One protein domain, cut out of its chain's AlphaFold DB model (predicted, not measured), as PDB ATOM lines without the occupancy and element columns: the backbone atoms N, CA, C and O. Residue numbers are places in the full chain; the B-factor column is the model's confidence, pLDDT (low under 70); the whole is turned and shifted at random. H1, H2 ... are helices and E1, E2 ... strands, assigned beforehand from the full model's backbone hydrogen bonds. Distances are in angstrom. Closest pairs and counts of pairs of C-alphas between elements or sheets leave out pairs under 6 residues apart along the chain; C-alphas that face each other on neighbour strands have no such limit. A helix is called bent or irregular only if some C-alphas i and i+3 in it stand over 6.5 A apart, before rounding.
ATOM      1  N   ILE A  11      95.470 137.292  92.291       91.62
ATOM      2  CA  ILE A  11      94.955 137.199  90.922       91.62
ATOM      3  C   ILE A  11      94.961 135.734  90.523       91.62
ATOM      4  O   ILE A  11      95.983 135.077  90.679       91.62
ATOM      5  N   ALA A  12      93.838 135.225  90.025       94.38
ATOM      6  CA  ALA A  12      93.767 133.854  89.529       94.38
ATOM      7  C   ALA A  12      94.034 133.810  88.022       94.38
ATOM      8  O   ALA A  12      93.538 134.661  87.279       94.38
ATOM      9  N   ILE A  13      94.816 132.828  87.577       93.25
ATOM     10  CA  ILE A  13      95.175 132.656  86.169       93.25
ATOM     11  C   ILE A  13      94.407 131.479  85.568       93.25
ATOM     12  O   ILE A  13      94.698 130.319  85.862       93.25
ATOM     13  N   SER A  14      93.471 131.785  84.670       93.19
ATOM     14  CA  SER A  14      92.804 130.778  83.844       93.19
ATOM     15  C   SER A  14      93.696 130.414  82.663       93.19
ATOM     16  O   SER A  14      94.089 131.293  81.892       93.19
ATOM     17  N   HIS A  15      94.012 129.132  82.503       90.94
ATOM     18  CA  HIS A  15      94.987 128.666  81.517       90.94
ATOM     19  C   HIS A  15      94.647 127.275  80.968       90.94
ATOM     20  O   HIS A  15      93.726 126.586  81.412       90.94
ATOM     21  N   VAL A  16      95.427 126.846  79.977       86.69
ATOM     22  CA  VAL A  16      95.430 125.476  79.463       86.69
ATOM     23  C   VAL A  16      96.817 124.862  79.531       86.69
ATOM     24  O   VAL A  16      97.819 125.562  79.410       86.69
ATOM     25  N   TRP A  17      96.840 123.542  79.713       79.81
ATOM     26  CA  TRP A  17      98.055 122.728  79.708       79.81
ATOM     27  C   TRP A  17      98.628 122.566  78.304       79.81
ATOM     28  O   TRP A  17      99.812 122.774  78.084       79.81
ATOM     29  N   LYS A  18      97.766 122.213  77.345       81.44
ATOM     30  CA  LYS A  18      98.145 122.073  75.944       81.44
ATOM     31  C   LYS A  18      98.051 123.439  75.279       81.44
ATOM     32  O   LYS A  18      96.948 123.966  75.124       81.44
ATOM     33  N   PHE A  19      99.197 124.006  74.932       81.75
ATOM     34  CA  PHE A  19      99.258 125.234  74.155       81.75
ATOM     35  C   PHE A  19      98.901 124.967  72.682       81.75
ATOM     36  O   PHE A  19      98.990 123.838  72.200       81.75
ATOM     37  N   GLY A  20      98.379 125.986  71.993       80.31
ATOM     38  CA  GLY A  20      97.983 125.878  70.583       80.31
ATOM     39  C   GLY A  20      99.182 125.937  69.635       80.31
ATOM     40  O   GLY A  20     100.261 126.365  70.036       80.31
ATOM     41  N   HIS A  21      98.967 125.597  68.361       82.81
ATOM     42  CA  HIS A  21     100.015 125.552  67.327       82.81
ATOM     43  C   HIS A  21     100.860 126.838  67.254       82.81
ATOM     44  O   HIS A  21     102.078 126.788  67.161       82.81
ATOM     45  N   ALA A  22     100.234 128.013  67.370       81.12
ATOM     46  CA  ALA A  22     100.959 129.285  67.344       81.12
ATOM     47  C   ALA A  22     101.933 129.464  68.520       81.12
ATOM     48  O   ALA A  22     102.964 130.112  68.383       81.12
ATOM     49  N   VAL A  23     101.599 128.917  69.689       84.94
ATOM     50  CA  VAL A  23     102.489 128.933  70.857       84.94
ATOM     51  C   VAL A  23     103.519 127.813  70.759       84.94
ATOM     52  O   VAL A  23     104.625 127.996  71.242       84.94
ATOM     53  N   GLU A  24     103.197 126.703  70.097       87.31
ATOM     54  CA  GLU A  24     104.141 125.621  69.797       87.31
ATOM     55  C   GLU A  24     105.279 126.082  68.883       87.31
ATOM     56  O   GLU A  24     106.429 125.733  69.120       87.31
ATOM     57  N   THR A  25     105.003 126.950  67.904       85.50
ATOM     58  CA  THR A  25     106.067 127.594  67.119       85.50
ATOM     59  C   THR A  25     106.994 128.412  68.014       85.50
ATOM     60  O   THR A  25     108.200 128.205  67.997       85.50
ATOM     61  N   VAL A  26     106.428 129.276  68.867       83.25
ATOM     62  CA  VAL A  26     107.223 130.082  69.809       83.25
ATOM     63  C   VAL A  26     108.004 129.185  70.768       83.25
ATOM     64  O   VAL A  26     109.145 129.485  71.074       83.25
ATOM     65  N   TRP A  27     107.402 128.090  71.231       88.25
ATOM     66  CA  TRP A  27     108.031 127.108  72.106       88.25
ATOM     67  C   TRP A  27     109.271 126.480  71.467       88.25
ATOM     68  O   TRP A  27     110.317 126.424  72.104       88.25
ATOM     69  N   ASN A  28     109.166 126.042  70.212       88.25
ATOM     70  CA  ASN A  28     110.278 125.420  69.493       88.25
ATOM     71  C   ASN A  28     111.436 126.397  69.240       88.25
ATOM     72  O   ASN A  28     112.579 125.960  69.139       88.25
ATOM     73  N   ASP A  29     111.140 127.697  69.183       86.88
ATOM     74  CA  ASP A  29     112.135 128.761  69.039       86.88
ATOM     75  C   ASP A  29     112.715 129.235  70.391       86.88
ATOM     76  O   ASP A  29     113.663 130.023  70.406       86.88
ATOM     77  N   MET A  30     112.155 128.804  71.531       87.75
ATOM     78  CA  MET A  30     112.670 129.164  72.858       87.75
ATOM     79  C   MET A  30     113.984 128.446  73.151       87.75
ATOM     80  O   MET A  30     114.151 127.262  72.855       87.75
ATOM     81  N   GLU A  31     114.892 129.146  73.830       89.19
ATOM     82  CA  GLU A  31     116.078 128.508  74.389       89.19
ATOM     83  C   GLU A  31     115.674 127.444  75.422       89.19
ATOM     84  O   GLU A  31     114.719 127.627  76.177       89.19
ATOM     85  N   GLU A  32     116.444 126.359  75.522       87.69
ATOM     86  CA  GLU A  32     116.166 125.246  76.444       87.69
ATOM     87  C   GLU A  32     115.982 125.716  77.897       87.69
ATOM     88  O   GLU A  32     115.091 125.251  78.599       87.69
ATOM     89  N   LYS A  33     116.743 126.731  78.330       87.56
ATOM     90  CA  LYS A  33     116.633 127.324  79.676       87.56
ATOM     91  C   LYS A  33     115.294 128.025  79.950       87.56
ATOM     92  O   LYS A  33     114.974 128.299  81.105       87.56
ATOM     93  N   GLU A  34     114.543 128.382  78.908       88.50
ATOM     94  CA  GLU A  34     113.206 128.963  79.032       88.50
ATOM     95  C   GLU A  34     112.110 127.895  79.073       88.50
ATOM     96  O   GLU A  34     111.003 128.196  79.525       88.50
ATOM     97  N   GLN A  35     112.402 126.667  78.643       91.88
ATOM     98  CA  GLN A  35     111.488 125.534  78.688       91.88
ATOM     99  C   GLN A  35     111.606 124.837  80.046       91.88
ATOM    100  O   GLN A  35     112.659 124.343  80.434       91.88
ATOM    101  N   LEU A  36     110.510 124.798  80.799       90.19
ATOM    102  CA  LEU A  36     110.470 124.206  82.132       90.19
ATOM    103  C   LEU A  36     109.554 122.983  82.109       90.19
ATOM    104  O   LEU A  36     108.361 123.092  81.811       90.19
ATOM    105  N   ALA A  37     110.103 121.825  82.459       87.44
ATOM    106  CA  ALA A  37     109.319 120.637  82.755       87.44
ATOM    107  C   ALA A  37     108.928 120.652  84.236       87.44
ATOM    108  O   ALA A  37     109.780 120.785  85.113       87.44
ATOM    109  N   ILE A  38     107.631 120.538  84.513       84.75
ATOM    110  CA  ILE A  38     107.123 120.296  85.861       84.75
ATOM    111  C   ILE A  38     106.623 118.869  85.912       84.75
ATOM    112  O   ILE A  38     105.612 118.539  85.290       84.75
ATOM    113  N   ASP A  39     107.309 118.050  86.692       83.69
ATOM    114  CA  ASP A  39     106.839 116.718  87.017       83.69
ATOM    115  C   ASP A  39     105.730 116.829  88.056       83.69
ATOM    116  O   ASP A  39     105.929 117.325  89.166       83.69
ATOM    117  N   ILE A  40     104.534 116.406  87.660       78.94
ATOM    118  CA  ILE A  40     103.441 116.151  88.589       78.94
ATOM    119  C   ILE A  40     103.278 114.645  88.728       78.94
ATOM    120  O   ILE A  40     103.587 113.894  87.798       78.94
ATOM    121  N   ASP A  41     102.764 114.206  89.869       72.50
ATOM    122  CA  ASP A  41     102.434 112.804  90.065       72.50
ATOM    123  C   ASP A  41     101.495 112.333  88.931       72.50
ATOM    124  O   ASP A  41     100.575 113.028  88.477       72.50
ATOM    125  N   GLY A  42     101.780 111.151  88.408       67.81
ATOM    126  CA  GLY A  42     101.034 110.522  87.336       67.81
ATOM    127  C   GLY A  42      99.864 109.678  87.860       67.81
ATOM    128  O   GLY A  42      99.579 109.628  89.056       67.81
ATOM    129  N   PRO A  43      99.113 109.022  86.958       61.78
ATOM    130  CA  PRO A  43      97.947 108.223  87.333       61.78
ATOM    131  C   PRO A  43      98.289 106.946  88.117       61.78
ATOM    132  O   PRO A  43      97.418 106.446  88.830       61.78
ATOM    133  N   ASP A  44      99.508 106.429  87.966       71.44
ATOM    134  CA  ASP A  44     100.008 105.244  88.657       71.44
ATOM    135  C   ASP A  44     100.980 105.647  89.773       71.44
ATOM    136  O   ASP A  44     101.738 106.609  89.635       71.44
ATOM    137  N   GLU A  45     100.964 104.891  90.869       61.94
ATOM    138  CA  GLU A  45     101.878 105.038  92.004       61.94
ATOM    139  C   GLU A  45     103.319 104.880  91.475       61.94
ATOM    140  O   GLU A  45     103.682 103.809  90.987       61.94
ATOM    141  N   ASN A  46     104.111 105.962  91.512       68.88
ATOM    142  CA  ASN A  46     105.457 106.123  90.918       68.88
ATOM    143  C   ASN A  46     105.545 106.505  89.425       68.88
ATOM    144  O   ASN A  46     106.639 106.482  88.859       68.88
ATOM    145  N   SER A  47     104.445 106.874  88.769       74.06
ATOM    146  CA  SER A  47     104.515 107.531  87.454       74.06
ATOM    147  C   SER A  47     104.615 109.049  87.619       74.06
ATOM    148  O   SER A  47     104.009 109.598  88.533       74.06
ATOM    149  N   LEU A  48     105.354 109.723  86.737       77.94
ATOM    150  CA  LEU A  48     105.371 111.184  86.619       77.94
ATOM    151  C   LEU A  48     104.701 111.577  85.298       77.94
ATOM    152  O   LEU A  48     104.924 110.944  84.266       77.94
ATOM    153  N   ASP A  49     103.854 112.600  85.330       79.75
ATOM    154  CA  ASP A  49     103.234 113.209  84.154       79.75
ATOM    155  C   ASP A  49     103.849 114.597  83.942       79.75
ATOM    156  O   ASP A  49     103.356 115.595  84.457       79.75
ATOM    157  N   SER A  50     104.952 114.673  83.199       83.75
ATOM    158  CA  SER A  50     105.653 115.936  82.969       83.75
ATOM    159  C   SER A  50     104.793 116.919  82.170       83.75
ATOM    160  O   SER A  50     104.288 116.627  81.078       83.75
ATOM    161  N   LYS A  51     104.628 118.128  82.707       84.31
ATOM    162  CA  LYS A  51     103.933 119.242  82.060       84.31
ATOM    163  C   LYS A  51     104.931 120.298  81.634       84.31
ATOM    164  O   LYS A  51     105.670 120.835  82.452       84.31
ATOM    165  N   MET A  52     104.893 120.633  80.351       86.56
ATOM    166  CA  MET A  52     105.755 121.655  79.776       86.56
ATOM    167  C   MET A  52     105.143 123.042  79.977       86.56
ATOM    168  O   MET A  52     104.009 123.304  79.564       86.56
ATOM    169  N   ILE A  53     105.902 123.932  80.606       90.56
ATOM    170  CA  ILE A  53     105.598 125.358  80.748       90.56
ATOM    171  C   ILE A  53     106.824 126.176  80.356       90.56
ATOM    172  O   ILE A  53     107.899 125.614  80.185       90.56
ATOM    173  N   SER A  54     106.703 127.497  80.228       91.12
ATOM    174  CA  SER A  54     107.880 128.324  79.947       91.12
ATOM    175  C   SER A  54     108.088 129.423  80.980       91.12
ATOM    176  O   SER A  54     107.134 129.972  81.545       91.12
ATOM    177  N   TRP A  55     109.351 129.792  81.175       89.81
ATOM    178  CA  TRP A  55     109.725 130.967  81.950       89.81
ATOM    179  C   TRP A  55     109.103 132.242  81.366       89.81
ATOM    180  O   TRP A  55     108.537 133.051  82.101       89.81
ATOM    181  N   SER A  56     109.122 132.388  80.038       86.25
ATOM    182  CA  SER A  56     108.527 133.528  79.330       86.25
ATOM    183  C   SER A  56     107.029 133.677  79.629       86.25
ATOM    184  O   SER A  56     106.550 134.774  79.929       86.25
ATOM    185  N   GLY A  57     106.288 132.569  79.648       87.56
ATOM    186  CA  GLY A  57     104.869 132.527  79.992       87.56
ATOM    187  C   GLY A  57     104.605 132.895  81.454       87.56
ATOM    188  O   GLY A  57     103.700 133.686  81.732       87.56
ATOM    189  N   LEU A  58     105.431 132.417  82.391       88.88
ATOM    190  CA  LEU A  58     105.353 132.814  83.804       88.88
ATOM    191  C   LEU A  58     105.647 134.310  84.003       88.88
ATOM    192  O   LEU A  58     104.928 134.989  84.741       88.88
ATOM    193  N   VAL A  59     106.656 134.852  83.314       86.69
ATOM    194  CA  VAL A  59     106.975 136.290  83.329       86.69
ATOM    195  C   VAL A  59     105.806 137.102  82.776       86.69
ATOM    196  O   VAL A  59     105.422 138.111  83.367       86.69
ATOM    197  N   GLN A  60     105.188 136.645  81.688       85.81
ATOM    198  CA  GLN A  60     103.990 137.250  81.108       85.81
ATOM    199  C   GLN A  60     102.812 137.243  82.103       85.81
ATOM    200  O   GLN A  60     102.185 138.287  82.304       85.81
ATOM    201  N   MET A  61     102.547 136.130  82.798       85.69
ATOM    202  CA  MET A  61     101.531 136.056  83.864       85.69
ATOM    203  C   MET A  61     101.804 137.049  84.991       85.69
ATOM    204  O   MET A  61     100.918 137.814  85.381       85.69
ATOM    205  N   ALA A  62     103.036 137.049  85.507       85.31
ATOM    206  CA  ALA A  62     103.456 137.930  86.587       85.31
ATOM    207  C   ALA A  62     103.346 139.401  86.174       85.31
ATOM    208  O   ALA A  62     102.862 140.231  86.945       85.31
ATOM    209  N   HIS A  63     103.721 139.718  84.936       81.69
ATOM    210  CA  HIS A  63     103.595 141.051  84.376       81.69
ATOM    211  C   HIS A  63     102.125 141.474  84.266       81.69
ATOM    212  O   HIS A  63     101.770 142.548  84.759       81.69
ATOM    213  N   ALA A  64     101.253 140.640  83.690       80.38
ATOM    214  CA  ALA A  64      99.823 140.927  83.620       80.38
ATOM    215  C   ALA A  64      99.249 141.178  85.020       80.38
ATOM    216  O   ALA A  64      98.578 142.185  85.242       80.38
ATOM    217  N   ALA A  65      99.599 140.328  85.989       81.56
ATOM    218  CA  ALA A  65      99.140 140.439  87.364       81.56
ATOM    219  C   ALA A  65      99.635 141.716  88.076       81.56
ATOM    220  O   ALA A  65      98.854 142.414  88.729       81.56
ATOM    221  N   ALA A  66     100.918 142.056  87.927       78.19
ATOM    222  CA  ALA A  66     101.542 143.220  88.557       78.19
ATOM    223  C   ALA A  66     101.020 144.556  88.011       78.19
ATOM    224  O   ALA A  66     101.048 145.572  88.716       78.19
ATOM    225  N   ASN A  67     100.554 144.560  86.763       72.94
ATOM    226  CA  ASN A  67     100.093 145.761  86.083       72.94
ATOM    227  C   ASN A  67      98.567 145.940  86.085       72.94
ATOM    228  O   ASN A  67      98.083 146.936  85.556       72.94
ATOM    229  N   MET A  68      97.807 145.029  86.698       72.06
ATOM    230  CA  MET A  68      96.346 145.097  86.739       72.06
ATOM    231  C   MET A  68      95.803 146.467  87.185       72.06
ATOM    232  O   MET A  68      96.270 147.012  88.191       72.06
ATOM    233  N   PRO A  69      94.782 147.012  86.499       63.97
ATOM    234  CA  PRO A  69      94.209 148.308  86.842       63.97
ATOM    235  C   PRO A  69      93.579 148.302  88.246       63.97
ATOM    236  O   PRO A  69      92.916 147.354  88.675       63.97
ATOM    237  N   GLY A  70      93.803 149.395  88.979       64.62
ATOM    238  CA  GLY A  70      93.296 149.609  90.334       64.62
ATOM    239  C   GLY A  70      94.357 150.141  91.302       64.62
ATOM    240  O   GLY A  70      95.552 149.924  91.138       64.62
ATOM    241  N   LYS A  71      93.919 150.834  92.363       52.72
ATOM    242  CA  LYS A  71      94.812 151.493  93.343       52.72
ATOM    243  C   LYS A  71      95.622 150.526  94.228       52.72
ATOM    244  O   LYS A  71      96.455 150.978  95.004       52.72
ATOM    245  N   LYS A  72      95.361 149.213  94.184       67.31
ATOM    246  CA  LYS A  72      96.020 148.217  95.049       67.31
ATOM    247  C   LYS A  72      96.513 147.034  94.218       67.31
ATOM    248  O   LYS A  72      95.688 146.295  93.688       67.31
ATOM    249  N   ARG A  73      97.833 146.838  94.179       73.38
ATOM    250  CA  ARG A  73      98.477 145.666  93.569       73.38
ATOM    251  C   ARG A  73      98.076 144.394  94.319       73.38
ATOM    252  O   ARG A  73      98.025 144.398  95.553       73.38
ATOM    253  N   ALA A  74      97.779 143.323  93.587       81.75
ATOM    254  CA  ALA A  74      97.699 141.996  94.184       81.75
ATOM    255  C   ALA A  74      99.111 141.541  94.571       81.75
ATOM    256  O   ALA A  74     100.076 141.869  93.885       81.75
ATOM    257  N   ARG A  75      99.229 140.829  95.694       84.19
ATOM    258  CA  ARG A  75     100.520 140.327  96.197       84.19
ATOM    259  C   ARG A  75     100.782 138.880  95.803       84.19
ATOM    260  O   ARG A  75     101.921 138.441  95.845       84.19
ATOM    261  N   TYR A  76      99.722 138.166  95.446       89.88
ATOM    262  CA  TYR A  76      99.756 136.736  95.198       89.88
ATOM    263  C   TYR A  76      99.151 136.429  93.833       89.88
ATOM    264  O   TYR A  76      98.257 137.137  93.353       89.88
ATOM    265  N   ILE A  77      99.622 135.348  93.231       90.31
ATOM    266  CA  ILE A  77      99.041 134.760  92.031       90.31
ATOM    267  C   ILE A  77      98.561 133.370  92.416       90.31
ATOM    268  O   ILE A  77      99.250 132.644  93.126       90.31
ATOM    269  N   TRP A  78      97.361 133.035  91.970       93.25
ATOM    270  CA  TRP A  78      96.826 131.691  92.036       93.25
ATOM    271  C   TRP A  78      96.956 131.054  90.655       93.25
ATOM    272  O   TRP A  78      96.365 131.542  89.686       93.25
ATOM    273  N   LEU A  79      97.728 129.976  90.577       91.12
ATOM    274  CA  LEU A  79      97.938 129.191  89.369       91.12
ATOM    275  C   LEU A  79      97.608 127.738  89.704       91.12
ATOM    276  O   LEU A  79      98.373 127.107  90.426       91.12
ATOM    277  N   ASP A  80      96.479 127.221  89.202       87.88
ATOM    278  CA  ASP A  80      95.973 125.884  89.574       87.88
ATOM    279  C   ASP A  80      97.033 124.785  89.430       87.88
ATOM    280  O   ASP A  80      97.107 123.903  90.274       87.88
ATOM    281  N   LEU A  81      97.882 124.880  88.403       83.56
ATOM    282  CA  LEU A  81      99.020 123.985  88.176       83.56
ATOM    283  C   LEU A  81      99.937 123.871  89.410       83.56
ATOM    284  O   LEU A  81     100.339 122.769  89.754       83.56
ATOM    285  N   LEU A  82     100.256 124.982  90.081       84.50
ATOM    286  CA  LEU A  82     101.190 125.002  91.217       84.50
ATOM    287  C   LEU A  82     100.487 124.949  92.576       84.50
ATOM    288  O   LEU A  82     101.096 124.594  93.579       84.50
ATOM    289  N   CYS A  83      99.233 125.390  92.634       87.00
ATOM    290  CA  CYS A  83      98.502 125.553  93.888       87.00
ATOM    291  C   CYS A  83      97.626 124.348  94.242       87.00
ATOM    292  O   CYS A  83      97.089 124.314  95.349       87.00
ATOM    293  N   LEU A  84      97.437 123.406  93.315       82.00
ATOM    294  CA  LEU A  84      96.613 122.220  93.510       82.00
ATOM    295  C   LEU A  84      97.428 120.961  93.264       82.00
ATOM    296  O   LEU A  84      98.078 120.837  92.224       82.00
ATOM    297  N   ASP A  85      97.290 120.008  94.178       76.56
ATOM    298  CA  ASP A  85      97.710 118.637  93.934       76.56
ATOM    299  C   ASP A  85      96.864 118.052  92.794       76.56
ATOM    300  O   ASP A  85      95.632 118.003  92.864       76.56
ATOM    301  N   GLN A  86      97.513 117.687  91.691       69.56
ATOM    302  CA  GLN A  86      96.825 117.199  90.496       69.56
ATOM    303  C   GLN A  86      96.423 115.723  90.614       69.56
ATOM    304  O   GLN A  86      95.635 115.234  89.786       69.56
ATOM    305  N   VAL A  87      96.917 115.027  91.639       66.50
ATOM    306  CA  VAL A  87      96.682 113.604  91.855       66.50
ATOM    307  C   VAL A  87      95.644 113.376  92.937       66.50
ATOM    308  O   VAL A  87      95.263 114.245  93.710       66.50
ATOM    309  N   SER A  88      95.019 112.210  92.854       62.84
ATOM    310  CA  SER A  88      94.142 111.709  93.904       62.84
ATOM    311  C   SER A  88      94.753 110.401  94.346       62.84
ATOM    312  O   SER A  88      94.600 109.393  93.647       62.84
ATOM    313  N   GLN A  89      95.496 110.417  95.445       66.56
ATOM    314  CA  GLN A  89      95.960 109.182  96.055       66.56
ATOM    315  C   GLN A  89      94.740 108.439  96.611       66.56
ATOM    316  O   GLN A  89      93.729 109.041  96.969       66.56
ATOM    317  N   LYS A  90      94.785 107.102  96.670       63.97
ATOM    318  CA  LYS A  90      93.622 106.284  97.088       63.97
ATOM    319  C   LYS A  90      93.064 106.668  98.465       63.97
ATOM    320  O   LYS A  90      91.885 106.415  98.724       63.97
ATOM    321  N   GLU A  91      93.905 107.225  99.332       67.25
ATOM    322  CA  GLU A  91      93.570 107.579 100.712       67.25
ATOM    323  C   GLU A  91      93.273 109.071 100.907       67.25
ATOM    324  O   GLU A  91      92.619 109.434 101.890       67.25
ATOM    325  N   ASP A  92      93.664 109.924  99.956       71.94
ATOM    326  CA  ASP A  92      93.276 111.327  99.956       71.94
ATOM    327  C   ASP A  92      91.941 111.524  99.219       71.94
ATOM    328  O   ASP A  92      91.489 110.716  98.407       71.94
ATOM    329  N   LYS A  93      91.244 112.601  99.567       75.81
ATOM    330  CA  LYS A  93      90.056 113.058  98.830       75.81
ATOM    331  C   LYS A  93      90.256 114.488  98.367       75.81
ATOM    332  O   LYS A  93      89.320 115.296  98.374       75.81
ATOM    333  N   GLU A  94      91.506 114.811  98.056       80.69
ATOM    334  CA  GLU A  94      91.927 116.176  97.794       80.69
ATOM    335  C   GLU A  94      91.239 116.678  96.526       80.69
ATOM    336  O   GLU A  94      90.612 117.732  96.532       80.69
ATOM    337  N   LYS A  95      91.162 115.858  95.477       81.25
ATOM    338  CA  LYS A  95      90.430 116.216  94.256       81.25
ATOM    339  C   LYS A  95      88.941 116.498  94.479       81.25
ATOM    340  O   LYS A  95      88.396 117.446  93.910       81.25
ATOM    341  N   GLU A  96      88.242 115.702  95.286       85.56
ATOM    342  CA  GLU A  96      86.845 115.972  95.644       85.56
ATOM    343  C   GLU A  96      86.703 117.275  96.442       85.56
ATOM    344  O   GLU A  96      85.738 118.027  96.248       85.56
ATOM    345  N   TYR A  97      87.662 117.567  97.321       86.44
ATOM    346  CA  TYR A  97      87.732 118.834  98.039       86.44
ATOM    347  C   TYR A  97      87.965 120.011  97.084       86.44
ATOM    348  O   TYR A  97      87.190 120.973  97.112       86.44
ATOM    349  N   GLN A  98      88.927 119.896  96.169       86.69
ATOM    350  CA  GLN A  98      89.226 120.873  95.123       86.69
ATOM    351  C   GLN A  98      87.987 121.199  94.296       86.69
ATOM    352  O   GLN A  98      87.605 122.366  94.188       86.69
ATOM    353  N   ILE A  99      87.280 120.176  93.804       87.88
ATOM    354  CA  ILE A  99      86.019 120.342  93.073       87.88
ATOM    355  C   ILE A  99      85.041 121.242  93.850       87.88
ATOM    356  O   ILE A  99      84.389 122.103  93.259       87.88
ATOM    357  N   CYS A 100      84.962 121.105  95.178       88.81
ATOM    358  CA  CYS A 100      84.079 121.923  96.012       88.81
ATOM    359  C   CYS A 100      84.527 123.388  96.158       88.81
ATOM    360  O   CYS A 100      83.679 124.251  96.415       88.81
ATOM    361  N   ILE A 101      85.825 123.685  96.049       90.69
ATOM    362  CA  ILE A 101      86.384 125.017  96.334       90.69
ATOM    363  C   ILE A 101      86.763 125.818  95.085       90.69
ATOM    364  O   ILE A 101      86.778 127.047  95.168       90.69
ATOM    365  N   MET A 102      86.970 125.175  93.929       91.31
ATOM    366  CA  MET A 102      87.390 125.825  92.675       91.31
ATOM    367  C   MET A 102      86.534 127.036  92.307       91.31
ATOM    368  O   MET A 102      87.044 128.113  92.007       91.31
ATOM    369  N   GLY A 103      85.210 126.908  92.406       92.44
ATOM    370  CA  GLY A 103      84.320 128.031  92.124       92.44
ATOM    371  C   GLY A 103      84.549 129.223  93.058       92.44
ATOM    372  O   GLY A 103      84.504 130.376  92.627       92.44
ATOM    373  N   HIS A 104      84.830 128.970  94.338       92.56
ATOM    374  CA  HIS A 104      85.099 130.027  95.310       92.56
ATOM    375  C   HIS A 104      86.432 130.722  95.054       92.56
ATOM    376  O   HIS A 104      86.475 131.944  95.168       92.56
ATOM    377  N   ILE A 105      87.476 129.982  94.673       93.38
ATOM    378  CA  ILE A 105      88.785 130.548  94.329       93.38
ATOM    379  C   ILE A 105      88.613 131.628  93.247       93.38
ATOM    380  O   ILE A 105      88.900 132.805  93.460       93.38
ATOM    381  N   TYR A 106      88.000 131.282  92.119       93.25
ATOM    382  CA  TYR A 106      87.822 132.241  91.027       93.25
ATOM    383  C   TYR A 106      86.810 133.354  91.349       93.25
ATOM    384  O   TYR A 106      87.012 134.511  90.978       93.25
ATOM    385  N   THR A 107      85.747 133.049  92.104       89.75
ATOM    386  CA  THR A 107      84.767 134.062  92.546       89.75
ATOM    387  C   THR A 107      85.399 135.135  93.436       89.75
ATOM    388  O   THR A 107      85.013 136.301  93.358       89.75
ATOM    389  N   TYR A 108      86.328 134.748  94.316       91.31
ATOM    390  CA  TYR A 108      86.900 135.634  95.330       91.31
ATOM    391  C   TYR A 108      88.269 136.213  94.967       91.31
ATOM    392  O   TYR A 108      88.767 137.058  95.717       91.31
ATOM    393  N   ALA A 109      88.849 135.815  93.833       91.00
ATOM    394  CA  ALA A 109      90.031 136.463  93.285       91.00
ATOM    395  C   ALA A 109      89.797 137.977  93.123       91.00
ATOM    396  O   ALA A 109      88.683 138.436  92.855       91.00
ATOM    397  N   TYR A 110      90.849 138.780  93.280       88.12
ATOM    398  CA  TYR A 110      90.763 140.221  93.019       88.12
ATOM    399  C   TYR A 110      90.430 140.493  91.547       88.12
ATOM    400  O   TYR A 110      89.635 141.381  91.239       88.12
ATOM    401  N   ALA A 111      91.031 139.697  90.671       86.94
ATOM    402  CA  ALA A 111      90.728 139.622  89.259       86.94
ATOM    403  C   ALA A 111      91.123 138.244  88.725       86.94
ATOM    404  O   ALA A 111      91.913 137.530  89.353       86.94
ATOM    405  N   VAL A 112      90.598 137.902  87.553       88.75
ATOM    406  CA  VAL A 112      91.022 136.728  86.788       88.75
ATOM    407  C   VAL A 112      91.726 137.189  85.524       88.75
ATOM    408  O   VAL A 112      91.205 138.045  84.813       88.75
ATOM    409  N   VAL A 113      92.885 136.612  85.219       89.00
ATOM    410  CA  VAL A 113      93.566 136.803  83.935       89.00
ATOM    411  C   VAL A 113      93.481 135.504  83.148       89.00
ATOM    412  O   VAL A 113      93.868 134.444  83.626       89.00
ATOM    413  N   THR A 114      92.950 135.590  81.938       89.69
ATOM    414  CA  THR A 114      92.801 134.467  81.017       89.69
ATOM    415  C   THR A 114      93.971 134.450  80.048       89.69
ATOM    416  O   THR A 114      94.104 135.359  79.228       89.69
ATOM    417  N   MET A 115      94.789 133.404  80.118       88.81
ATOM    418  CA  MET A 115      95.868 133.139  79.173       88.81
ATOM    419  C   MET A 115      95.452 132.048  78.196       88.81
ATOM    420  O   MET A 115      95.629 130.854  78.436       88.81
ATOM    421  N   ILE A 116      94.889 132.478  77.066       85.50
ATOM    422  CA  ILE A 116      94.361 131.565  76.046       85.50
ATOM    423  C   ILE A 116      95.453 130.733  75.357       85.50
ATOM    424  O   ILE A 116      95.163 129.644  74.874       85.50
ATOM    425  N   GLY A 117      96.700 131.212  75.356       83.75
ATOM    426  CA  GLY A 117      97.853 130.470  74.842       83.75
ATOM    427  C   GLY A 117      98.391 129.399  75.797       83.75
ATOM    428  O   GLY A 117      99.302 128.663  75.433       83.75
ATOM    429  N   GLY A 118      97.822 129.279  77.001       87.38
ATOM    430  CA  GLY A 118      98.312 128.374  78.038       87.38
ATOM    431  C   GLY A 118      99.445 128.971  78.871       87.38
ATOM    432  O   GLY A 118      99.636 130.184  78.895       87.38
ATOM    433  N   VAL A 119     100.171 128.112  79.592       87.75
ATOM    434  CA  VAL A 119     101.271 128.527  80.494       87.75
ATOM    435  C   VAL A 119     102.582 128.786  79.740       87.75
ATOM    436  O   VAL A 119     103.498 129.386  80.287       87.75
ATOM    437  N   ALA A 120     102.673 128.380  78.471       88.31
ATOM    438  CA  ALA A 120     103.877 128.537  77.662       88.31
ATOM    439  C   ALA A 120     104.053 129.955  77.098       88.31
ATOM    440  O   ALA A 120     105.145 130.498  77.162       88.31
ATOM    441  N   ALA A 121     103.020 130.591  76.550       87.19
ATOM    442  CA  ALA A 121     103.126 131.979  76.099       87.19
ATOM    443  C   ALA A 121     101.750 132.600  75.862       87.19
ATOM    444  O   ALA A 121     100.748 131.915  75.652       87.19
ATOM    445  N   VAL A 122     101.712 133.929  75.813       84.06
ATOM    446  CA  VAL A 122     100.584 134.687  75.281       84.06
ATOM    447  C   VAL A 122     100.469 134.447  73.775       84.06
ATOM    448  O   VAL A 122     101.428 134.608  73.015       84.06
ATOM    449  N   GLN A 123      99.257 134.108  73.344       82.75
ATOM    450  CA  GLN A 123      98.913 133.827  71.956       82.75
ATOM    451  C   GLN A 123      98.266 135.039  71.278       82.75
ATOM    452  O   GLN A 123      97.674 135.902  71.931       82.75
ATOM    453  N   HIS A 124      98.376 135.096  69.953       79.75
ATOM    454  CA  HIS A 124      97.754 136.121  69.128       79.75
ATOM    455  C   HIS A 124      96.234 135.932  68.983       79.75
ATOM    456  O   HIS A 124      95.747 134.808  68.928       79.75
ATOM    457  N   VAL A 125      95.462 137.025  68.916       76.50
ATOM    458  CA  VAL A 125      93.980 136.981  68.936       76.50
ATOM    459  C   VAL A 125      93.350 136.223  67.761       76.50
ATOM    460  O   VAL A 125      92.245 135.701  67.887       76.50
ATOM    461  N   ASN A 126      94.044 136.173  66.621       77.06
ATOM    462  CA  ASN A 126      93.566 135.484  65.420       77.06
ATOM    463  C   ASN A 126      93.892 133.988  65.418       77.06
ATOM    464  O   ASN A 126      93.470 133.279  64.509       77.06
ATOM    465  N   GLU A 127      94.644 133.514  66.406       80.88
ATOM    466  CA  GLU A 127      95.092 132.134  66.443       80.88
ATOM    467  C   GLU A 127      94.087 131.250  67.192       80.88
ATOM    468  O   GLU A 127      93.519 131.664  68.211       80.88
ATOM    469  N   PRO A 128      93.861 130.013  66.724       79.69
ATOM    470  CA  PRO A 128      92.945 129.096  67.379       79.69
ATOM    471  C   PRO A 128      93.487 128.683  68.750       79.69
ATOM    472  O   PRO A 128      94.663 128.358  68.913       79.69
ATOM    473  N   THR A 129      92.603 128.639  69.742       82.56
ATOM    474  CA  THR A 129      92.935 128.232  71.109       82.56
ATOM    475  C   THR A 129      91.978 127.149  71.592       82.56
ATOM    476  O   THR A 129      90.761 127.293  71.488       82.56
ATOM    477  N   GLY A 130      92.533 126.094  72.197       80.69
ATOM    478  CA  GLY A 130      91.758 125.069  72.902       80.69
ATOM    479  C   GLY A 130      91.248 125.524  74.275       80.69
ATOM    480  O   GLY A 130      90.612 124.753  74.996       80.69
ATOM    481  N   TRP A 131      91.518 126.772  74.682       86.88
ATOM    482  CA  TRP A 131      91.096 127.293  75.982       86.88
ATOM    483  C   TRP A 131      89.581 127.265  76.158       86.88
ATOM    484  O   TRP A 131      89.101 126.865  77.220       86.88
ATOM    485  N   MET A 132      88.814 127.609  75.118       80.56
ATOM    486  CA  MET A 132      87.349 127.553  75.189       80.56
ATOM    487  C   MET A 132      86.796 126.130  75.201       80.56
ATOM    488  O   MET A 132      85.659 125.944  75.636       80.56
ATOM    489  N   ASP A 133      87.580 125.143  74.777       83.06
ATOM    490  CA  ASP A 133      87.119 123.763  74.696       83.06
ATOM    491  C   ASP A 133      87.107 123.106  76.075       83.06
ATOM    492  O   ASP A 133      86.269 122.254  76.337       83.06
ATOM    493  N   ARG A 134      87.961 123.529  77.013       86.56
ATOM    494  CA  ARG A 134      88.038 122.897  78.340       86.56
ATOM    495  C   ARG A 134      86.853 123.248  79.235       86.56
ATOM    496  O   ARG A 134      86.426 124.391  79.326       86.56
ATOM    497  N   ALA A 135      86.349 122.274  79.983       88.19
ATOM    498  CA  ALA A 135      85.215 122.463  80.885       88.19
ATOM    499  C   ALA A 135      85.438 123.524  81.980       88.19
ATOM    500  O   ALA A 135      84.544 124.332  82.237       88.19
ATOM    501  N   TRP A 136      86.605 123.505  82.629       91.62
ATOM    502  CA  TRP A 136      86.906 124.335  83.803       91.62
ATOM    503  C   TRP A 136      87.064 125.822  83.474       91.62
ATOM    504  O   TRP A 136      86.530 126.663  84.195       91.62
ATOM    505  N   THR A 137      87.631 126.146  82.312       90.62
ATOM    506  CA  THR A 137      87.941 127.527  81.904       90.62
ATOM    507  C   THR A 137      86.708 128.435  81.789       90.62
ATOM    508  O   THR A 137      86.795 129.657  81.941       90.62
ATOM    509  N   LEU A 138      85.513 127.859  81.588       87.81
ATOM    510  CA  LEU A 138      84.256 128.611  81.643       87.81
ATOM    511  C   LEU A 138      84.024 129.197  83.035       87.81
ATOM    512  O   LEU A 138      83.709 130.374  83.169       87.81
ATOM    513  N   GLN A 139      84.160 128.365  84.065       90.88
ATOM    514  CA  GLN A 139      83.976 128.764  85.455       90.88
ATOM    515  C   GLN A 139      84.957 129.858  85.843       90.88
ATOM    516  O   GLN A 139      84.578 130.867  86.439       90.88
ATOM    517  N   GLU A 140      86.210 129.627  85.474       91.44
ATOM    518  CA  GLU A 140      87.345 130.471  85.801       91.44
ATOM    519  C   GLU A 140      87.126 131.893  85.278       91.44
ATOM    520  O   GLU A 140      87.300 132.865  86.008       91.44
ATOM    521  N   SER A 141      86.629 132.015  84.046       84.06
ATOM    522  CA  SER A 141      86.440 133.304  83.380       84.06
ATOM    523  C   SER A 141      85.166 134.065  83.761       84.06
ATOM    524  O   SER A 141      85.163 135.292  83.674       84.06
ATOM    525  N   ILE A 142      84.080 133.399  84.179       83.19
ATOM    526  CA  ILE A 142      82.768 134.071  84.342       83.19
ATOM    527  C   ILE A 142      82.284 134.233  85.788       83.19
ATOM    528  O   ILE A 142      81.211 134.817  86.017       83.19
ATOM    529  N   LEU A 143      82.981 133.636  86.757       85.44
ATOM    530  CA  LEU A 143      82.630 133.780  88.173       85.44
ATOM    531  C   LEU A 143      83.127 135.097  88.759       85.44
ATOM    532  O   LEU A 143      82.417 135.708  89.562       85.44
ATOM    533  N   ASN A 144      84.316 135.537  88.350       86.31
ATOM    534  CA  ASN A 144      84.852 136.819  88.767       86.31
ATOM    535  C   ASN A 144      84.144 137.969  88.039       86.31
ATOM    536  O   ASN A 144      83.765 137.848  86.876       86.31
ATOM    537  N   GLN A 145      83.951 139.092  88.731       78.06
ATOM    538  CA  GLN A 145      83.383 140.298  88.117       78.06
ATOM    539  C   GLN A 145      84.415 141.062  87.279       78.06
ATOM    540  O   GLN A 145      84.033 141.862  86.432       78.06
ATOM    541  N   THR A 146      85.698 140.797  87.519       80.62
ATOM    542  CA  THR A 146      86.843 141.498  86.952       80.62
ATOM    543  C   THR A 146      87.738 140.480  86.242       80.62
ATOM    544  O   THR A 146      88.777 140.059  86.755       80.62
ATOM    545  N   THR A 147      87.316 140.050  85.056       81.19
ATOM    546  CA  THR A 147      88.075 139.109  84.222       81.19
ATOM    547  C   THR A 147      88.748 139.849  83.072       81.19
ATOM    548  O   THR A 147      88.154 140.727  82.454       81.19
ATOM    549  N   TYR A 148      89.984 139.474  82.771       82.50
ATOM    550  CA  TYR A 148      90.804 140.022  81.696       82.50
ATOM    551  C   TYR A 148      91.263 138.883  80.805       82.50
ATOM    552  O   TYR A 148      91.405 137.748  81.263       82.50
ATOM    553  N   VAL A 149      91.525 139.187  79.542       82.25
ATOM    554  CA  VAL A 149      92.159 138.248  78.615       82.25
ATOM    555  C   VAL A 149      93.495 138.843  78.203       82.25
ATOM    556  O   VAL A 149      93.557 140.017  77.829       82.25
ATOM    557  N   TYR A 150      94.557 138.046  78.310       82.94
ATOM    558  CA  TYR A 150      95.897 138.452  77.920       82.94
ATOM    559  C   TYR A 150      96.254 137.830  76.571       82.94
ATOM    560  O   TYR A 150      96.262 136.604  76.438       82.94
ATOM    561  N   ILE A 151      96.479 138.682  75.567       80.25
ATOM    562  CA  ILE A 151      96.645 138.305  74.155       80.25
ATOM    563  C   ILE A 151      97.666 139.201  73.452       80.25
ATOM    564  O   ILE A 151      97.826 140.373  73.796       80.25
ATOM    565  N   LYS A 152      98.312 138.653  72.418       75.00
ATOM    566  CA  LYS A 152      99.051 139.428  71.416       75.00
ATOM    567  C   LYS A 152      98.048 139.954  70.392       75.00
ATOM    568  O   LYS A 152      97.142 139.228  69.976       75.00
ATOM    569  N   TRP A 153      98.172 141.215  70.008       67.56
ATOM    570  CA  TRP A 153      97.166 141.897  69.202       67.56
ATOM    571  C   TRP A 153      97.762 142.380  67.865       67.56
ATOM    572  O   TRP A 153      98.866 142.923  67.890       67.56
ATOM    573  N   PRO A 154      97.082 142.186  66.716       57.41
ATOM    574  CA  PRO A 154      97.600 142.555  65.397       57.41
ATOM    575  C   PRO A 154      97.513 144.060  65.156       57.41
ATOM    576  O   PRO A 154      96.514 144.690  65.498       57.41
ATOM    577  N   SER A 155      98.525 144.601  64.479       54.09
ATOM    578  CA  SER A 155      98.780 146.037  64.313       54.09
ATOM    579  C   SER A 155      97.907 146.797  63.305       54.09
ATOM    580  O   SER A 155      98.023 148.020  63.233       54.09
ATOM    581  N   ASP A 156      97.050 146.130  62.523       44.69
ATOM    582  CA  ASP A 156      96.776 146.663  61.180       44.69
ATOM    583  C   ASP A 156      95.359 147.212  60.916       44.69
ATOM    584  O   ASP A 156      95.176 147.806  59.852       44.69
ATOM    585  N   LYS A 157      94.324 147.041  61.773       41.69
ATOM    586  CA  LYS A 157      92.929 147.229  61.273       41.69
ATOM    587  C   LYS A 157      91.773 147.770  62.148       41.69
ATOM    588  O   LYS A 157      90.655 147.524  61.734       41.69
ATOM    589  N   LEU A 158      91.887 148.538  63.248       40.62
ATOM    590  CA  LEU A 158      90.718 149.304  63.798       40.62
ATOM    591  C   LEU A 158      91.019 150.325  64.903       40.62
ATOM    592  O   LEU A 158      91.745 150.085  65.864       40.62
ATOM    593  N   THR A 159      90.241 151.398  64.848       37.50
ATOM    594  CA  THR A 159      90.041 152.411  65.882       37.50
ATOM    595  C   THR A 159      89.201 151.849  67.039       37.50
ATOM    596  O   THR A 159      87.970 151.866  67.012       37.50
ATOM    597  N   VAL A 160      89.851 151.363  68.097       39.00
ATOM    598  CA  VAL A 160      89.206 151.203  69.411       39.00
ATOM    599  C   VAL A 160      89.336 152.548  70.123       39.00
ATOM    600  O   VAL A 160      90.449 153.038  70.288       39.00
ATOM    601  N   LYS A 161      88.225 153.175  70.536       33.50
ATOM    602  CA  LYS A 161      88.275 154.391  71.368       33.50
ATOM    603  C   LYS A 161      88.930 154.048  72.712       33.50
ATOM    604  O   LYS A 161      88.252 153.618  73.642       33.50
ATOM    605  N   ALA A 162      90.248 154.202  72.787       35.84
ATOM    606  CA  ALA A 162      91.024 154.107  74.010       35.84
ATOM    607  C   ALA A 162      90.548 155.200  74.977       35.84
ATOM    608  O   ALA A 162      90.571 156.384  74.644       35.84
ATOM    609  N   LEU A 163      90.084 154.811  76.163       31.75
ATOM    610  CA  LEU A 163      89.924 155.753  77.265       31.75
ATOM    611  C   LEU A 163      91.270 155.865  77.979       31.75
ATOM    612  O   LEU A 163      91.749 154.903  78.571       31.75
ATOM    613  N   ASP A 164      91.836 157.055  77.818       36.34
ATOM    614  CA  ASP A 164      93.057 157.638  78.365       36.34
ATOM    615  C   ASP A 164      93.696 156.897  79.560       36.34
ATOM    616  O   ASP A 164      93.154 156.859  80.667       36.34
ATOM    617  N   SER A 165      94.905 156.368  79.349       38.50
ATOM    618  CA  SER A 165      95.879 156.164  80.421       38.50
ATOM    619  C   SER A 165      97.129 156.977  80.079       38.50
ATOM    620  O   SER A 165      97.961 156.541  79.279       38.50
ATOM    621  N   GLN A 166      97.261 158.162  80.677       36.00
ATOM    622  CA  GLN A 166      98.381 159.097  80.491       36.00
ATOM    623  C   GLN A 166      99.720 158.617  81.087       36.00
ATOM    624  O   GLN A 166     100.507 159.427  81.570       36.00
ATOM    625  N   ASP A 167     100.035 157.323  81.050       38.91
ATOM    626  CA  ASP A 167     101.349 156.834  81.471       38.91
ATOM    627  C   ASP A 167     102.163 156.366  80.258       38.91
ATOM    628  O   ASP A 167     102.141 155.208  79.843       38.91
ATOM    629  N   LYS A 168     102.875 157.318  79.641       35.34
ATOM    630  CA  LYS A 168     103.681 157.122  78.421       35.34
ATOM    631  C   LYS A 168     104.961 156.293  78.640       35.34
ATOM    632  O   LYS A 168     105.746 156.157  77.705       35.34
ATOM    633  N   ARG A 169     105.205 155.743  79.840       31.56
ATOM    634  CA  ARG A 169     106.478 155.080  80.198       31.56
ATOM    635  C   ARG A 169     106.465 153.545  80.158       31.56
ATOM    636  O   ARG A 169     107.465 152.937  80.528       31.56
ATOM    637  N   ARG A 170     105.392 152.885  79.697       33.62
ATOM    638  CA  ARG A 170     105.337 151.408  79.584       33.62
ATOM    639  C   ARG A 170     105.027 150.949  78.151       33.62
ATOM    640  O   ARG A 170     104.175 151.523  77.484       33.62
ATOM    641  N   LYS A 171     105.731 149.906  77.681       35.78
ATOM    642  CA  LYS A 171     105.647 149.327  76.316       35.78
ATOM    643  C   LYS A 171     104.316 148.611  75.995       35.78
ATOM    644  O   LYS A 171     104.127 148.175  74.865       35.78
ATOM    645  N   PHE A 172     103.387 148.522  76.945       39.03
ATOM    646  CA  PHE A 172     102.132 147.769  76.838       39.03
ATOM    647  C   PHE A 172     100.929 148.708  76.925       39.03
ATOM    648  O   PHE A 172     100.981 149.697  77.658       39.03
ATOM    649  N   GLN A 173      99.856 148.412  76.188       41.50
ATOM    650  CA  GLN A 173      98.640 149.225  76.182       41.50
ATOM    651  C   GLN A 173      97.479 148.475  76.833       41.50
ATOM    652  O   GLN A 173      97.204 147.307  76.565       41.50
ATOM    653  N   PHE A 174      96.794 149.177  77.728       41.22
ATOM    654  CA  PHE A 174      95.555 148.707  78.321       41.22
ATOM    655  C   PHE A 174      94.403 149.149  77.425       41.22
ATOM    656  O   PHE A 174      94.150 150.346  77.292       41.22
ATOM    657  N   HIS A 175      93.686 148.201  76.824       46.25
ATOM    658  CA  HIS A 175      92.453 148.536  76.122       46.25
ATOM    659  C   HIS A 175      91.283 148.233  77.039       46.25
ATOM    660  O   HIS A 175      90.906 147.086  77.279       46.25
ATOM    661  N   HIS A 176      90.703 149.303  77.563       39.50
ATOM    662  CA  HIS A 176      89.465 149.228  78.302       39.50
ATOM    663  C   HIS A 176      88.293 149.332  77.335       39.50
ATOM    664  O   HIS A 176      88.055 150.396  76.763       39.50
ATOM    665  N   VAL A 177      87.523 148.259  77.170       37.53
ATOM    666  CA  VAL A 177      86.254 148.362  76.450       37.53
ATOM    667  C   VAL A 177      85.162 148.595  77.486       37.53
ATOM    668  O   VAL A 177      84.585 147.653  78.031       37.53
ATOM    669  N   LYS A 178      84.876 149.878  77.766       31.62
ATOM    670  CA  LYS A 178      83.654 150.260  78.484       31.62
ATOM    671  C   LYS A 178      82.467 149.876  77.617       31.62
ATOM    672  O   LYS A 178      82.231 150.475  76.572       31.62
ATOM    673  N   THR A 179      81.714 148.885  78.064       33.94
ATOM    674  CA  THR A 179      80.424 148.549  77.461       33.94
ATOM    675  C   THR A 179      79.303 149.065  78.348       33.94
ATOM    676  O   THR A 179      79.506 149.345  79.529       33.94
ATOM    677  N   ALA A 180      78.086 149.141  77.815       27.80
ATOM    678  CA  ALA A 180      76.904 149.562  78.566       27.80
ATOM    679  C   ALA A 180      76.571 148.680  79.803       27.80
ATOM    680  O   ALA A 180      75.585 148.950  80.487       27.80
ATOM    681  N   ARG A 181      77.328 147.598  80.086       31.56
ATOM    682  CA  ARG A 181      76.998 146.580  81.108       31.56
ATOM    683  C   ARG A 181      78.151 146.095  82.004       31.56
ATOM    684  O   ARG A 181      77.899 145.219  82.831       31.56
ATOM    685  N   GLY A 182      79.360 146.649  81.900       33.44
ATOM    686  CA  GLY A 182      80.508 146.272  82.742       33.44
ATOM    687  C   GLY A 182      81.872 146.550  82.098       33.44
ATOM    688  O   GLY A 182      81.938 146.997  80.948       33.44
ATOM    689  N   GLU A 183      82.940 146.280  82.855       34.06
ATOM    690  CA  GLU A 183      84.344 146.465  82.458       34.06
ATOM    691  C   GLU A 183      84.950 145.122  82.017       34.06
ATOM    692  O   GLU A 183      85.012 144.177  82.801       34.06
ATOM    693  N   LEU A 184      85.394 145.026  80.759       37.03
ATOM    694  CA  LEU A 184      86.306 143.976  80.299       37.03
ATOM    695  C   LEU A 184      87.582 144.677  79.831       37.03
ATOM    696  O   LEU A 184      87.533 145.549  78.956       37.03
ATOM    697  N   GLY A 185      88.707 144.340  80.456       39.44
ATOM    698  CA  GLY A 185      90.004 144.883  80.081       39.44
ATOM    699  C   GLY A 185      90.779 143.895  79.224       39.44
ATOM    700  O   GLY A 185      90.863 142.706  79.537       39.44
ATOM    701  N   PHE A 186      91.378 144.408  78.164       46.12
ATOM    702  CA  PHE A 186      92.354 143.691  77.365       46.12
ATOM    703  C   PHE A 186      93.733 144.203  77.727       46.12
ATOM    704  O   PHE A 186      93.978 145.413  77.751       46.12
ATOM    705  N   TRP A 187      94.630 143.265  77.990       43.53
ATOM    706  CA  TRP A 187      96.052 143.547  77.985       43.53
ATOM    707  C   TRP A 187      96.574 143.226  76.597       43.53
ATOM    708  O   TRP A 187      96.518 142.068  76.182       43.53
ATOM    709  N   THR A 188      97.041 144.251  75.887       37.56
ATOM    710  CA  THR A 188      97.700 144.087  74.594       37.56
ATOM    711  C   THR A 188      99.155 144.523  74.710       37.56
ATOM    712  O   THR A 188      99.528 145.481  75.399       37.56
ATOM    713  N   GLU A 189     100.011 143.796  74.016       38.97
ATOM    714  CA  GLU A 189     101.261 144.345  73.516       38.97
ATOM    715  C   GLU A 189     100.892 145.167  72.258       38.97
ATOM    716  O   GLU A 189     100.160 144.659  71.411       38.97
ATOM    717  N   ARG A 190     101.268 146.461  72.213       33.38
ATOM    718  CA  ARG A 190     100.950 147.478  71.163       33.38
ATOM    719  C   ARG A 190     100.879 146.871  69.735       33.38
ATOM    720  O   ARG A 190     101.789 146.125  69.403       33.38
ATOM    721  N   LYS A 191      99.949 147.190  68.807       33.69
ATOM    722  CA  LYS A 191      99.035 148.345  68.555       33.69
ATOM    723  C   LYS A 191      97.693 147.902  67.890       33.69
ATOM    724  O   LYS A 191      97.648 146.875  67.243       33.69
ATOM    725  N   ASP A 192      96.640 148.703  68.081       37.81
ATOM    726  CA  ASP A 192      95.346 148.996  67.389       37.81
ATOM    727  C   ASP A 192      94.677 148.087  66.285       37.81
ATOM    728  O   ASP A 192      95.013 148.177  65.105       37.81
ATOM    729  N   GLY A 193      93.561 147.373  66.612       34.09
ATOM    730  CA  GLY A 193      92.506 146.947  65.631       34.09
ATOM    731  C   GLY A 193      91.785 145.569  65.702       34.09
ATOM    732  O   GLY A 193      92.409 144.609  66.094       34.09
ATOM    733  N   PRO A 194      90.495 145.400  65.309       33.69
ATOM    734  CA  PRO A 194      89.445 144.814  66.158       33.69
ATOM    735  C   PRO A 194      89.437 143.268  66.223       33.69
ATOM    736  O   PRO A 194      90.042 142.587  65.402       33.69
ATOM    737  N   ALA A 195      88.612 142.692  67.105       33.12
ATOM    738  CA  ALA A 195      88.443 141.237  67.189       33.12
ATOM    739  C   ALA A 195      86.995 140.755  67.042       33.12
ATOM    740  O   ALA A 195      86.076 141.222  67.717       33.12
ATOM    741  N   THR A 196      86.844 139.704  66.234       35.94
ATOM    742  CA  THR A 196      85.624 138.909  66.011       35.94
ATOM    743  C   THR A 196      85.509 137.695  66.953       35.94
ATOM    744  O   THR A 196      84.600 136.886  66.810       35.94
ATOM    745  N   PHE A 197      86.386 137.567  67.952       36.25
ATOM    746  CA  PHE A 197      86.422 136.436  68.898       36.25
ATOM    747  C   PHE A 197      85.527 136.637  70.145       36.25
ATOM    748  O   PHE A 197      85.204 135.705  70.877       36.25
ATOM    749  N   LEU A 198      85.086 137.874  70.391       35.75
ATOM    750  CA  LEU A 198      84.613 138.324  71.704       35.75
ATOM    751  C   LEU A 198      83.122 138.074  71.992       35.75
ATOM    752  O   LEU A 198      82.728 137.985  73.155       35.75
ATOM    753  N   GLY A 199      82.283 137.878  70.973       37.56
ATOM    754  CA  GLY A 199      80.826 137.767  71.154       37.56
ATOM    755  C   GLY A 199      80.373 136.634  72.092       37.56
ATOM    756  O   GLY A 199      79.397 136.800  72.824       37.56
ATOM    757  N   GLY A 200      81.103 135.512  72.129       41.38
ATOM    758  CA  GLY A 200      80.756 134.343  72.949       41.38
ATOM    759  C   GLY A 200      80.976 134.548  74.453       41.38
ATOM    760  O   GLY A 200      80.098 134.233  75.255       41.38
ATOM    761  N   LEU A 201      82.116 135.128  74.843       46.16
ATOM    762  CA  LEU A 201      82.472 135.393  76.247       46.16
ATOM    763  C   LEU A 201      81.698 136.596  76.811       46.16
ATOM    764  O   LEU A 201      81.203 136.542  77.940       46.16
ATOM    765  N   TYR A 202      81.504 137.645  76.000       40.94
ATOM    766  CA  TYR A 202      80.710 138.823  76.374       40.94
ATOM    767  C   TYR A 202      79.244 138.481  76.665       40.94
ATOM    768  O   TYR A 202      78.681 138.969  77.648       40.94
ATOM    769  N   GLY A 203      78.634 137.607  75.854       45.44
ATOM    770  CA  GLY A 203      77.253 137.159  76.053       45.44
ATOM    771  C   GLY A 203      77.035 136.362  77.346       45.44
ATOM    772  O   GLY A 203      75.910 136.293  77.834       45.44
ATOM    773  N   LEU A 204      78.101 135.797  77.929       49.38
ATOM    774  CA  LEU A 204      78.066 134.948  79.127       49.38
ATOM    775  C   LEU A 204      78.429 135.685  80.418       49.38
ATOM    776  O   LEU A 204      77.822 135.431  81.463       49.38
ATOM    777  N   ALA A 205      79.415 136.583  80.360       44.97
ATOM    778  CA  ALA A 205      79.954 137.238  81.547       44.97
ATOM    779  C   ALA A 205      78.984 138.280  82.140       44.97
ATOM    780  O   ALA A 205      78.863 138.374  83.363       44.97
ATOM    781  N   PHE A 206      78.212 138.993  81.303       50.72
ATOM    782  CA  PHE A 206      77.393 140.133  81.751       50.72
ATOM    783  C   PHE A 206      75.971 140.253  81.167       50.72
ATOM    784  O   PHE A 206      75.477 141.378  81.008       50.72
ATOM    785  N   PRO A 207      75.229 139.175  80.853       51.16
ATOM    786  CA  PRO A 207      73.899 139.376  80.321       51.16
ATOM    787  C   PRO A 207      72.920 139.701  81.460       51.16
ATOM    788  O   PRO A 207      72.571 138.875  82.309       51.16
TER     789      PRO A 207
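This is residues 11 to 207 of the 639 residues of the protein "HET domain-containing protein" of Grosmannia clavigera (strain kw1407 / UAMH 11150) (UniProt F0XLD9). A strongly twisted sheet of six strands makes the core, curling round helix H2 on one face, with H4 and H5 over the other face. The hairpin E2 and E3 lies away from this sheet, with H1 near its open end. The printed part has 197 residues, with six named helices and eight named strands in the order E1 H1 E2 E3 H2 E4 H3 H4 E5 H5 E6 E7 E8 H6; the class is mixed, helices and strands. The large sheet is mixed and runs E4 E1 E5 E6 E8 E7. The whole is compact, with a radius of gyration of the C-alphas of 17.5 A and spans of 55 by 38 by 30 A.

The large sheet holds E4, residues 76 to 78; E1, 11 to 14, beginning at C-alpha (94.955, 137.199, 90.922); E5, 111 to 115; E6, 147 to 152, 16.9 A long; E8, 182 to 189, 22.8 A; and E7, 172 to 179, 21.7 A. E2, residues 35 to 41, is 19.3 A long, and E3, 48 to 54, is 18.6 A. The helices are H1, 21 to 28; H2, 55 to 67, 18.1 A; H3, 80 to 83; H4, 94 to 108, 20.2 A; H5, 135 to 143; and H6, 199 to 205, ending at C-alpha (79.954, 137.238, 81.547). H4 is irregular, with C-alphas 100 and 103 7.2 A apart.

E1 and E5 are parallel, with N 113 and O 12 2.9 A apart, within hydrogen-bond range. E8 and E7 form an antiparallel hairpin, with N 186 and O 175 at 2.9 A. E5, H5, E6 form a strand-helix-strand unit, two parallel neighbour strands with a helix between along the chain, with a right-handed crossover. E4, H3 H4, E5 form a split one, with E1 between its strands, also right-handed. H2 is on the sheet; its closest C-alpha to E1 is Ala 65 to Ile 11, 6.4 A. H5 is at a height over the sheet of 9.3 A. H4 touches H5 with residues 103 to 107 alone, the closest C-alphas being Thr 107 and Leu 143, 4.9 A. H6 touches H5, Ala 205 to Ile 142, C-alphas 5.1 A, at a steep tilt of 65 degrees. H3 and H6 only graze the sheet, H1 is not on it. In the hairpin E2 and E3, N 36 and O 53 are 2.8 A apart. Every O i to N i+4 pair is within range in H2; H1 has 3 of 4, H4 9 of 11, H5 4 of 5, H6 2 of 3, and H3 is too short for one.

The two C-alphas farthest apart are Glu 91 and Thr 159, 56.9 A. The printed part has no cut. The links E5 to H5 and E6 to E7 are long. The mean pLDDT of the printed part is 70.9; 69 residues are under 70, among them 153 to 207.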